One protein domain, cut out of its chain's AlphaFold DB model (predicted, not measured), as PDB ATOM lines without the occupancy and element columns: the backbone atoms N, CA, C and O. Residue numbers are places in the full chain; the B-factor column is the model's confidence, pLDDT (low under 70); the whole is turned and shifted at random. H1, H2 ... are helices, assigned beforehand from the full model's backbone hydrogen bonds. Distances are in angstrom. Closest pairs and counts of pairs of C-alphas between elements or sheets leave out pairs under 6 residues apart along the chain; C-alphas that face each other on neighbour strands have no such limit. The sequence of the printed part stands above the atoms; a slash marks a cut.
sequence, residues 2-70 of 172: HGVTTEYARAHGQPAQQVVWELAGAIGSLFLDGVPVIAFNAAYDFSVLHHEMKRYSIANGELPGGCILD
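What this domain is: This is residues 2 to 70 of the 172 residues of an uncharacterized protein of Rothia aeria (UniProt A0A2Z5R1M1). Residues 2 to 15, with the short helix H1 in them, stick out as an arm from a body in which two longer helices, H2 and H3, make a V. The first half of H2 meets the last part of H3, the link of residues 33 to 41 joins the V's spread ends, and the closing stretch, residues 56 to 70, returns to that link, where residues 68 to 69 pair with residues 37 to 38. The printed part has 69 residues with three named helices, H1, H2 and H3 in that order, and no named strand; the class is all helix, with 38 residues in the helices. The whole is only just compact, close to loose, with a radius of gyration of the C-alphas of 13.1 A, and its C-alphas span 38 by 26 by 18 A.

How they stand to each other: H1, residues 6 to 12, touches no helix, and it belongs to the stretch from 2 to 15 that stands free. A tight link of 3 residues leads to H2, residues 16 to 32, which is apart from H1. A short link of 9 residues leads on to H3, residues 42 to 55. H2 and H3 touch, H2 with residues 17 to 24 alone and H3 with residues 49 to 53 alone. Their closest C-alphas, those of Val 20 and Met 53, are 6.4 A apart. They run opposite ways at a steep tilt of 56 degrees, with centres 11.6 A apart. H1 and H3 are apart. Residues 37 to 38 and residues 68 to 69 form a short parallel pairing. In H1 and H2 every O i to N i+4 pair is within hydrogen-bond range; in H3 9 of 10 are.

Where its parts are: H1 begins at C-alpha 6, at (80.008, 25.752, 291.738), and ends at His 12. H2, the longest helix with 17 residues, measures 23.8 A from C-alpha 16, at (85.438, 35.226, 284.259), to C-alpha 32. H3 measures 19.6 A from C-alpha 42 to C-alpha 55, at (92.697, 32.224, 277.693).

The domain as a whole: The two C-alphas farthest apart, those of Glu 7 and Gly 34, are 38.5 A from each other. Without the stretch that stands free, the body has 55 residues and spans 26 by 23 by 16 A. The printed part has no cut, and neither link between helices is long. Residues 56 to 70 hold no named element. The mean pLDDT of the printed part is 94.0; residues 2 to 3 are under 70.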
ATOM      1  N   HIS A   2      88.597  26.810 299.853       63.12
ATOM      2  CA  HIS A   2      87.698  28.000 299.852       63.12
ATOM      3  C   HIS A   2      86.176  27.933 300.144       63.12
ATOM      4  O   HIS A   2      85.560  28.985 300.237       63.12
ATOM      5  N   GLY A   3      85.521  26.779 300.294       61.88
ATOM      6  CA  GLY A   3      84.093  26.674 300.645       61.88
ATOM      7  C   GLY A   3      83.107  27.148 299.565       61.88
ATOM      8  O   GLY A   3      81.916  26.874 299.674       61.88
ATOM      9  N   VAL A   4      83.586  27.814 298.510       75.19
ATOM     10  CA  VAL A   4      82.782  28.269 297.370       75.19
ATOM     11  C   VAL A   4      82.372  27.078 296.504       75.19
ATOM     12  O   VAL A   4      83.226  26.421 295.905       75.19
ATOM     13  N   THR A   5      81.068  26.807 296.431       83.94
ATOM     14  CA  THR A   5      80.504  25.784 295.541       83.94
ATOM     15  C   THR A   5      80.365  26.308 294.113       83.94
ATOM     16  O   THR A   5      80.303  27.517 293.877       83.94
ATOM     17  N   THR A   6      80.272  25.398 293.141       83.88
ATOM     18  CA  THR A   6      80.008  25.752 291.738       83.88
ATOM     19  C   THR A   6      78.692  26.513 291.597       83.88
ATOM     20  O   THR A   6      78.599  27.470 290.832       83.88
ATOM     21  N   GLU A   7      77.672  26.103 292.348       85.44
ATOM     22  CA  GLU A   7      76.351  26.723 292.364       85.44
ATOM     23  C   GLU A   7      76.436  28.157 292.889       85.44
ATOM     24  O   GLU A   7      75.900  29.069 292.265       85.44
ATOM     25  N   TYR A   8      77.182  28.371 293.978       85.06
ATOM     26  CA  TYR A   8      77.411  29.700 294.538       85.06
ATOM     27  C   TYR A   8      78.179  30.593 293.558       85.06
ATOM     28  O   TYR A   8      77.770  31.725 293.307       85.06
ATOM     29  N   ALA A   9      79.252  30.080 292.946       84.62
ATOM     30  CA  ALA A   9      80.036  30.819 291.958       84.62
ATOM     31  C   ALA A   9      79.206  31.210 290.724       84.62
ATOM     32  O   ALA A   9      79.367  32.308 290.200       84.62
ATOM     33  N   ARG A  10      78.286  30.348 290.271       83.69
ATOM     34  CA  ARG A  10      77.369  30.667 289.164       83.69
ATOM     35  C   ARG A  10      76.309  31.698 289.548       83.69
ATOM     36  O   ARG A  10      75.945  32.508 288.706       83.69
ATOM     37  N   ALA A  11      75.806  31.648 290.781       87.12
ATOM     38  CA  ALA A  11      74.738  32.530 291.248       87.12
ATOM     39  C   ALA A  11      75.233  33.929 291.652       87.12
ATOM     40  O   ALA A  11      74.511  34.905 291.462       87.12
ATOM     41  N   HIS A  12      76.441  34.028 292.214       87.69
ATOM     42  CA  HIS A  12      76.974  35.262 292.805       87.69
ATOM     43  C   HIS A  12      78.245  35.783 292.125       87.69
ATOM     44  O   HIS A  12      78.736  36.852 292.484       87.69
ATOM     45  N   GLY A  13      78.805  35.024 291.183       88.88
ATOM     46  CA  GLY A  13      79.988  35.426 290.436       88.88
ATOM     47  C   GLY A  13      79.680  36.361 289.271       88.88
ATOM     48  O   GLY A  13      78.541  36.743 289.004       88.88
ATOM     49  N   GLN A  14      80.738  36.698 288.548       91.00
ATOM     50  CA  GLN A  14      80.699  37.484 287.321       91.00
ATOM     51  C   GLN A  14      81.348  36.694 286.175       91.00
ATOM     52  O   GLN A  14      82.043  35.703 286.428       91.00
ATOM     53  N   PRO A  15      81.149  37.102 284.908       94.25
ATOM     54  CA  PRO A  15      81.847  36.492 283.784       94.25
ATOM     55  C   PRO A  15      83.365  36.518 284.001       94.25
ATOM     56  O   PRO A  15      83.951  37.579 284.192       94.25
ATOM     57  N   ALA A  16      84.013  35.353 283.943       93.69
ATOM     58  CA  ALA A  16      85.438  35.226 284.259       93.69
ATOM     59  C   ALA A  16      86.326  36.148 283.407       93.69
ATOM     60  O   ALA A  16      87.238  36.770 283.936       93.69
ATOM     61  N   GLN A  17      86.011  36.324 282.118       96.31
ATOM     62  CA  GLN A  17      86.717  37.274 281.253       96.31
ATOM     63  C   GLN A  17      86.690  38.708 281.799       96.31
ATOM     64  O   GLN A  17      87.710  39.392 281.754       96.31
ATOM     65  N   GLN A  18      85.541  39.154 282.314       96.75
ATOM     66  CA  GLN A  18      85.396  40.486 282.896       96.75
ATOM     67  C   GLN A  18      86.233  40.606 284.170       96.75
ATOM     68  O   GLN A  18      87.027  41.533 284.283       96.75
ATOM     69  N   VAL A  19      86.128  39.632 285.077       96.12
ATOM     70  CA  VAL A  19      86.896  39.622 286.333       96.12
ATOM     71  C   VAL A  19      88.402  39.642 286.066       96.12
ATOM     72  O   VAL A  19      89.134  40.391 286.701       96.12
ATOM     73  N   VAL A  20      88.874  38.846 285.104       97.69
ATOM     74  CA  VAL A  20      90.294  38.798 284.726       97.69
ATOM     75  C   VAL A  20      90.745  40.130 284.129       97.69
ATOM     76  O   VAL A  20      91.838  40.590 284.448       97.69
ATOM     77  N   TRP A  21      89.916  40.766 283.295       97.81
ATOM     78  CA  TRP A  21      90.216  42.084 282.730       97.81
ATOM     79  C   TRP A  21      90.303  43.164 283.814       97.81
ATOM     80  O   TRP A  21      91.278  43.914 283.846       97.81
ATOM     81  N   GLU A  22      89.339  43.202 284.738       97.44
ATOM     82  CA  GLU A  22      89.321  44.150 285.858       97.44
ATOM     83  C   GLU A  22      90.518  43.935 286.795       97.44
ATOM     84  O   GLU A  22      91.202  44.893 287.156       97.44
ATOM     85  N   LEU A  23      90.827  42.680 287.134       96.62
ATOM     86  CA  LEU A  23      91.949  42.337 288.005       96.62
ATOM     87  C   LEU A  23      93.299  42.687 287.366       96.62
ATOM     88  O   LEU A  23      94.145  43.302 288.014       96.62
ATOM     89  N   ALA A  24      93.495  42.333 286.093       97.69
ATOM     90  CA  ALA A  24      94.708  42.677 285.359       97.69
ATOM     91  C   ALA A  24      94.865  44.198 285.210       97.69
ATOM     92  O   ALA A  24      95.969  44.715 285.371       97.69
ATOM     93  N   GLY A  25      93.768  44.919 284.958       97.81
ATOM     94  CA  GLY A  25      93.765  46.380 284.896       97.81
ATOM     95  C   GLY A  25      94.128  47.027 286.232       97.81
ATOM     96  O   GLY A  25      94.950  47.944 286.263       97.81
ATOM     97  N   ALA A  26      93.576  46.526 287.340       97.69
ATOM     98  CA  ALA A  26      93.861  47.040 288.676       97.69
ATOM     99  C   ALA A  26      95.327  46.813 289.078       97.69
ATOM    100  O   ALA A  26      96.011  47.759 289.464       97.69
ATOM    101  N   ILE A  27      95.835  45.583 288.929       97.62
ATOM    102  CA  ILE A  27      97.238  45.257 289.236       97.62
ATOM    103  C   ILE A  27      98.185  46.026 288.308       97.62
ATOM    104  O   ILE A  27      99.164  46.607 288.769       97.62
ATOM    105  N   GLY A  28      97.880  46.072 287.009       97.81
ATOM    106  CA  GLY A  28      98.686  46.801 286.035       97.81
ATOM    107  C   GLY A  28      98.760  48.299 286.330       97.81
ATOM    108  O   GLY A  28      99.834  48.877 286.203       97.81
ATOM    109  N   SER A  29      97.663  48.916 286.778       97.81
ATOM    110  CA  SER A  29      97.661  50.331 287.178       97.81
ATOM    111  C   SER A  29      98.555  50.567 288.397       97.81
ATOM    112  O   SER A  29      99.397  51.455 288.359       97.81
ATOM    113  N   LEU A  30      98.464  49.712 289.426       97.81
ATOM    114  CA  LEU A  30      99.352  49.794 290.595       97.81
ATOM    115  C   LEU A  30     100.829  49.702 290.195       97.81
ATOM    116  O   LEU A  30     101.650  50.477 290.674       97.81
ATOM    117  N   PHE A  31     101.164  48.792 289.280       97.38
ATOM    118  CA  PHE A  31     102.526  48.647 288.776       97.38
ATOM    119  C   PHE A  31     103.023  49.875 288.013       97.38
ATOM    120  O   PHE A  31     104.149  50.311 288.246       97.38
ATOM    121  N   LEU A  32     102.191  50.459 287.147       96.62
ATOM    122  CA  LEU A  32     102.532  51.683 286.417       96.62
ATOM    123  C   LEU A  32     102.713  52.889 287.352       96.62
ATOM    124  O   LEU A  32     103.569  53.732 287.090       96.62
ATOM    125  N   ASP A  33     101.972  52.925 288.459       97.00
ATOM    126  CA  ASP A  33     102.082  53.954 289.498       97.00
ATOM    127  C   ASP A  33     103.248  53.703 290.477       97.00
ATOM    128  O   ASP A  33     103.459  54.474 291.415       97.00
ATOM    129  N   GLY A  34     104.019  52.627 290.284       95.44
ATOM    130  CA  GLY A  34     105.142  52.263 291.151       95.44
ATOM    131  C   GLY A  34     104.723  51.728 292.525       95.44
ATOM    132  O   GLY A  34     105.548  51.678 293.437       95.44
ATOM    133  N   VAL A  35     103.461  51.323 292.693       97.06
ATOM    134  CA  VAL A  35     102.926  50.782 293.946       97.06
ATOM    135  C   VAL A  35     103.239  49.281 294.046       97.06
ATOM    136  O   VAL A  35     102.793  48.504 293.195       97.06
ATOM    137  N   PRO A  36     103.969  48.827 295.084       96.44
ATOM    138  CA  PRO A  36     104.234  47.407 295.285       96.44
ATOM    139  C   PRO A  36     102.961  46.605 295.576       96.44
ATOM    140  O   PRO A  36     102.124  47.015 296.380       96.44
ATOM    141  N   VAL A  37     102.856  45.412 294.991       97.81
ATOM    142  CA  VAL A  37     101.783  44.447 295.269       97.81
ATOM    143  C   VAL A  37     102.299  43.347 296.190       97.81
ATOM    144  O   VAL A  37     103.349  42.755 295.944       97.81
ATOM    145  N   ILE A  38     101.547  43.037 297.245       98.06
ATOM    146  CA  ILE A  38     101.864  41.943 298.166       98.06
ATOM    147  C   ILE A  38     101.046  40.709 297.778       98.06
ATOM    148  O   ILE A  38      99.826  40.792 297.653       98.06
ATOM    149  N   ALA A  39     101.703  39.559 297.621       97.00
ATOM    150  CA  ALA A  39     101.039  38.285 297.342       97.00
ATOM    151  C   ALA A  39     101.784  37.124 298.008       97.00
ATOM    152  O   ALA A  39     102.980  36.941 297.798       97.00
ATOM    153  N   PHE A  40     101.087  36.326 298.817       97.19
ATOM    154  CA  PHE A  40     101.689  35.184 299.503       97.19
ATOM    155  C   PHE A  40     101.766  33.971 298.576       97.19
ATOM    156  O   PHE A  40     100.734  33.408 298.229       97.19
ATOM    157  N   ASN A  41     102.984  33.527 298.242       96.50
ATOM    158  CA  ASN A  41     103.232  32.542 297.185       96.50
ATOM    159  C   ASN A  41     102.760  33.059 295.812       96.50
ATOM    160  O   ASN A  41     102.054  32.371 295.072       96.50
ATOM    161  N   ALA A  42     103.226  34.263 295.463       97.38
ATOM    162  CA  ALA A  42     102.894  35.003 294.246       97.38
ATOM    163  C   ALA A  42     103.062  34.169 292.967       97.38
ATOM    164  O   ALA A  42     102.293  34.323 292.023       97.38
ATOM    165  N   ALA A  43     104.012  33.223 292.969       96.62
ATOM    166  CA  ALA A  43     104.205  32.256 291.890       96.62
ATOM    167  C   ALA A  43     102.910  31.561 291.447       96.62
ATOM    168  O   ALA A  43     102.767  31.219 290.277       96.62
ATOM    169  N   TYR A  44     101.987  31.296 292.371       94.94
ATOM    170  CA  TYR A  44     100.718  30.658 292.054       94.94
ATOM    171  C   TYR A  44      99.739  31.651 291.423       94.94
ATOM    172  O   TYR A  44      99.337  31.452 290.276       94.94
ATOM    173  N   ASP A  45      99.410  32.732 292.128       95.62
ATOM    174  CA  ASP A  45      98.369  33.680 291.714       95.62
ATOM    175  C   ASP A  45      98.707  34.369 290.388       95.62
ATOM    176  O   ASP A  45      97.868  34.436 289.489       95.62
ATOM    177  N   PHE A  46      99.961  34.797 290.209       97.19
ATOM    178  CA  PHE A  46     100.401  35.434 288.966       97.19
ATOM    179  C   PHE A  46     100.458  34.452 287.792       97.19
ATOM    180  O   PHE A  46     100.214  34.847 286.652       97.19
ATOM    181  N   SER A  47     100.711  33.164 288.041       97.25
ATOM    182  CA  SER A  47     100.621  32.143 286.990       97.25
ATOM    183  C   SER A  47      99.175  31.867 286.596       97.25
ATOM    184  O   SER A  47      98.889  31.749 285.406       97.25
ATOM    185  N   VAL A  48      98.251  31.794 287.561       97.06
ATOM    186  CA  VAL A  48      96.813  31.661 287.271       97.06
ATOM    187  C   VAL A  48      96.337  32.856 286.447       97.06
ATOM    188  O   VAL A  48      95.727  32.666 285.396       97.06
ATOM    189  N   LEU A  49      96.694  34.073 286.865       97.31
ATOM    190  CA  LEU A  49      96.347  35.296 286.149       97.31
ATOM    191  C   LEU A  49      96.932  35.320 284.729       97.31
ATOM    192  O   LEU A  49      96.191  35.582 283.787       97.31
ATOM    193  N   HIS A  50      98.210  34.963 284.547       97.44
ATOM    194  CA  HIS A  50      98.842  34.850 283.225       97.44
ATOM    195  C   HIS A  50      98.048  33.934 282.282       97.44
ATOM    196  O   HIS A  50      97.731  34.309 281.150       97.44
ATOM    197  N   HIS A  51      97.700  32.731 282.745       97.81
ATOM    198  CA  HIS A  51      97.000  31.747 281.920       97.81
ATOM    199  C   HIS A  51      95.560  32.161 281.614       97.81
ATOM    200  O   HIS A  51      95.117  31.991 280.477       97.81
ATOM    201  N   GLU A  52      94.844  32.746 282.573       98.06
ATOM    202  CA  GLU A  52      93.485  33.245 282.345       98.06
ATOM    203  C   GLU A  52      93.482  34.476 281.423       98.06
ATOM    204  O   GLU A  52      92.655  34.568 280.514       98.06
ATOM    205  N   MET A  53      94.462  35.374 281.547       98.06
ATOM    206  CA  MET A  53      94.657  36.474 280.599       98.06
ATOM    207  C   MET A  53      94.923  35.950 279.180       98.06
ATOM    208  O   MET A  53      94.295  36.423 278.231       98.06
ATOM    209  N   LYS A  54      95.770  34.922 279.011       97.88
ATOM    210  CA  LYS A  54      95.965  34.268 277.701       97.88
ATOM    211  C   LYS A  54      94.685  33.624 277.180       97.88
ATOM    212  O   LYS A  54      94.348  33.810 276.013       97.88
ATOM    213  N   ARG A  55      93.961  32.893 278.033       97.69
ATOM    214  CA  ARG A  55      92.697  32.224 277.693       97.69
ATOM    215  C   ARG A  55      91.668  33.201 277.127       97.69
ATOM    216  O   ARG A  55      90.950  32.850 276.195       97.69
ATOM    217  N   TYR A  56      91.626  34.418 277.663       97.75
ATOM    218  CA  TYR A  56      90.694  35.465 277.250       97.75
ATOM    219  C   TYR A  56      91.289  36.510 276.297       97.75
ATOM    220  O   TYR A  56      90.635  37.513 276.016       97.75
ATOM    221  N   SER A  57      92.494  36.277 275.758       97.44
ATOM    222  CA  SER A  57      93.192  37.200 274.844       97.44
ATOM    223  C   SER A  57      93.398  38.614 275.414       97.44
ATOM    224  O   SER A  57      93.398  39.602 274.683       97.44
ATOM    225  N   ILE A  58      93.599  38.720 276.728       97.56
ATOM    226  CA  ILE A  58      93.853  39.974 277.444       97.56
ATOM    227  C   ILE A  58      95.367  40.183 277.527       97.56
ATOM    228  O   ILE A  58      96.072  39.363 278.113       97.56
ATOM    229  N   ALA A  59      95.869  41.264 276.920       95.25
ATOM    230  CA  ALA A  59      97.277  41.691 276.973       95.25
ATOM    231  C   ALA A  59      98.314  40.573 276.695       95.25
ATOM    232  O   ALA A  59      99.432  40.607 277.198       95.25
ATOM    233  N   ASN A  60      97.935  39.549 275.918       95.44
ATOM    234  CA  ASN A  60      98.746  38.353 275.658       95.44
ATOM    235  C   ASN A  60      99.279  37.644 276.929       95.44
ATOM    236  O   ASN A  60     100.307  36.970 276.884       95.44
ATOM    237  N   GLY A  61      98.586  37.778 278.064       95.75
ATOM    238  CA  GLY A  61      99.014  37.180 279.331       95.75
ATOM    239  C   GLY A  61     100.037  37.980 280.132       95.75
ATOM    240  O   GLY A  61     100.489  37.492 281.162       95.75
ATOM    241  N   GLU A  62     100.435  39.166 279.682       95.94
ATOM    242  CA  GLU A  62     101.509  39.927 280.319       95.94
ATOM    243  C   GLU A  62     100.950  41.169 281.018       95.94
ATOM    244  O   GLU A  62     100.205  41.957 280.431       95.94
ATOM    245  N   LEU A  63     101.324  41.342 282.284       96.31
ATOM    246  CA  LEU A  63     101.139  42.596 283.008       96.31
ATOM    247  C   LEU A  63     102.322  43.537 282.722       96.31
ATOM    248  O   LEU A  63     103.406  43.062 282.372       96.31
ATOM    249  N   PRO A  64     102.158  44.861 282.903       95.31
ATOM    250  CA  PRO A  64     103.291  45.777 282.991       95.31
ATOM    251  C   PRO A  64     104.317  45.307 284.033       95.31
ATOM    252  O   PRO A  64     103.964  44.630 284.999       95.31
ATOM    253  N   GLY A  65     105.585  45.681 283.857       91.44
ATOM    254  CA  GLY A  65     106.611  45.423 284.868       91.44
ATOM    255  C   GLY A  65     106.273  46.146 286.172       91.44
ATOM    256  O   GLY A  65     105.896  47.315 286.141       91.44
ATOM    257  N   GLY A  66     106.405  45.457 287.306       94.00
ATOM    258  CA  GLY A  66     106.032  46.010 288.601       94.00
ATOM    259  C   GLY A  66     106.650  45.284 289.784       94.00
ATOM    260  O   GLY A  66     107.203  44.192 289.658       94.00
ATOM    261  N   CYS A  67     106.556  45.921 290.948       96.88
ATOM    262  CA  CYS A  67     107.154  45.432 292.179       96.88
ATOM    263  C   CYS A  67     106.195  44.493 292.919       96.88
ATOM    264  O   CYS A  67     105.071  44.861 293.252       96.88
ATOM    265  N   ILE A  68     106.671  43.291 293.233       98.25
ATOM    266  CA  ILE A  68     105.949  42.282 294.020       98.25
ATOM    267  C   ILE A  68     106.740  41.932 295.275       98.25
ATOM    268  O   ILE A  68     107.938  41.647 295.200       98.25
ATOM    269  N   LEU A  69     106.049  41.894 296.412       98.44
ATOM    270  CA  LEU A  69     106.569  41.435 297.693       98.44
ATOM    271  C   LEU A  69     105.839  40.151 298.102       98.44
ATOM    272  O   LEU A  69     104.626  40.134 298.299       98.44
ATOM    273  N   ASP A  70     106.586  39.061 298.217       98.50
ATOM    274  CA  ASP A  70     106.094  37.721 298.506       98.50
ATOM    275  C   ASP A  70     106.629  37.229 299.859       98.50
ATOM    276  O   ASP A  70     107.761  36.729 299.961       98.50
TER     277      ASP A  70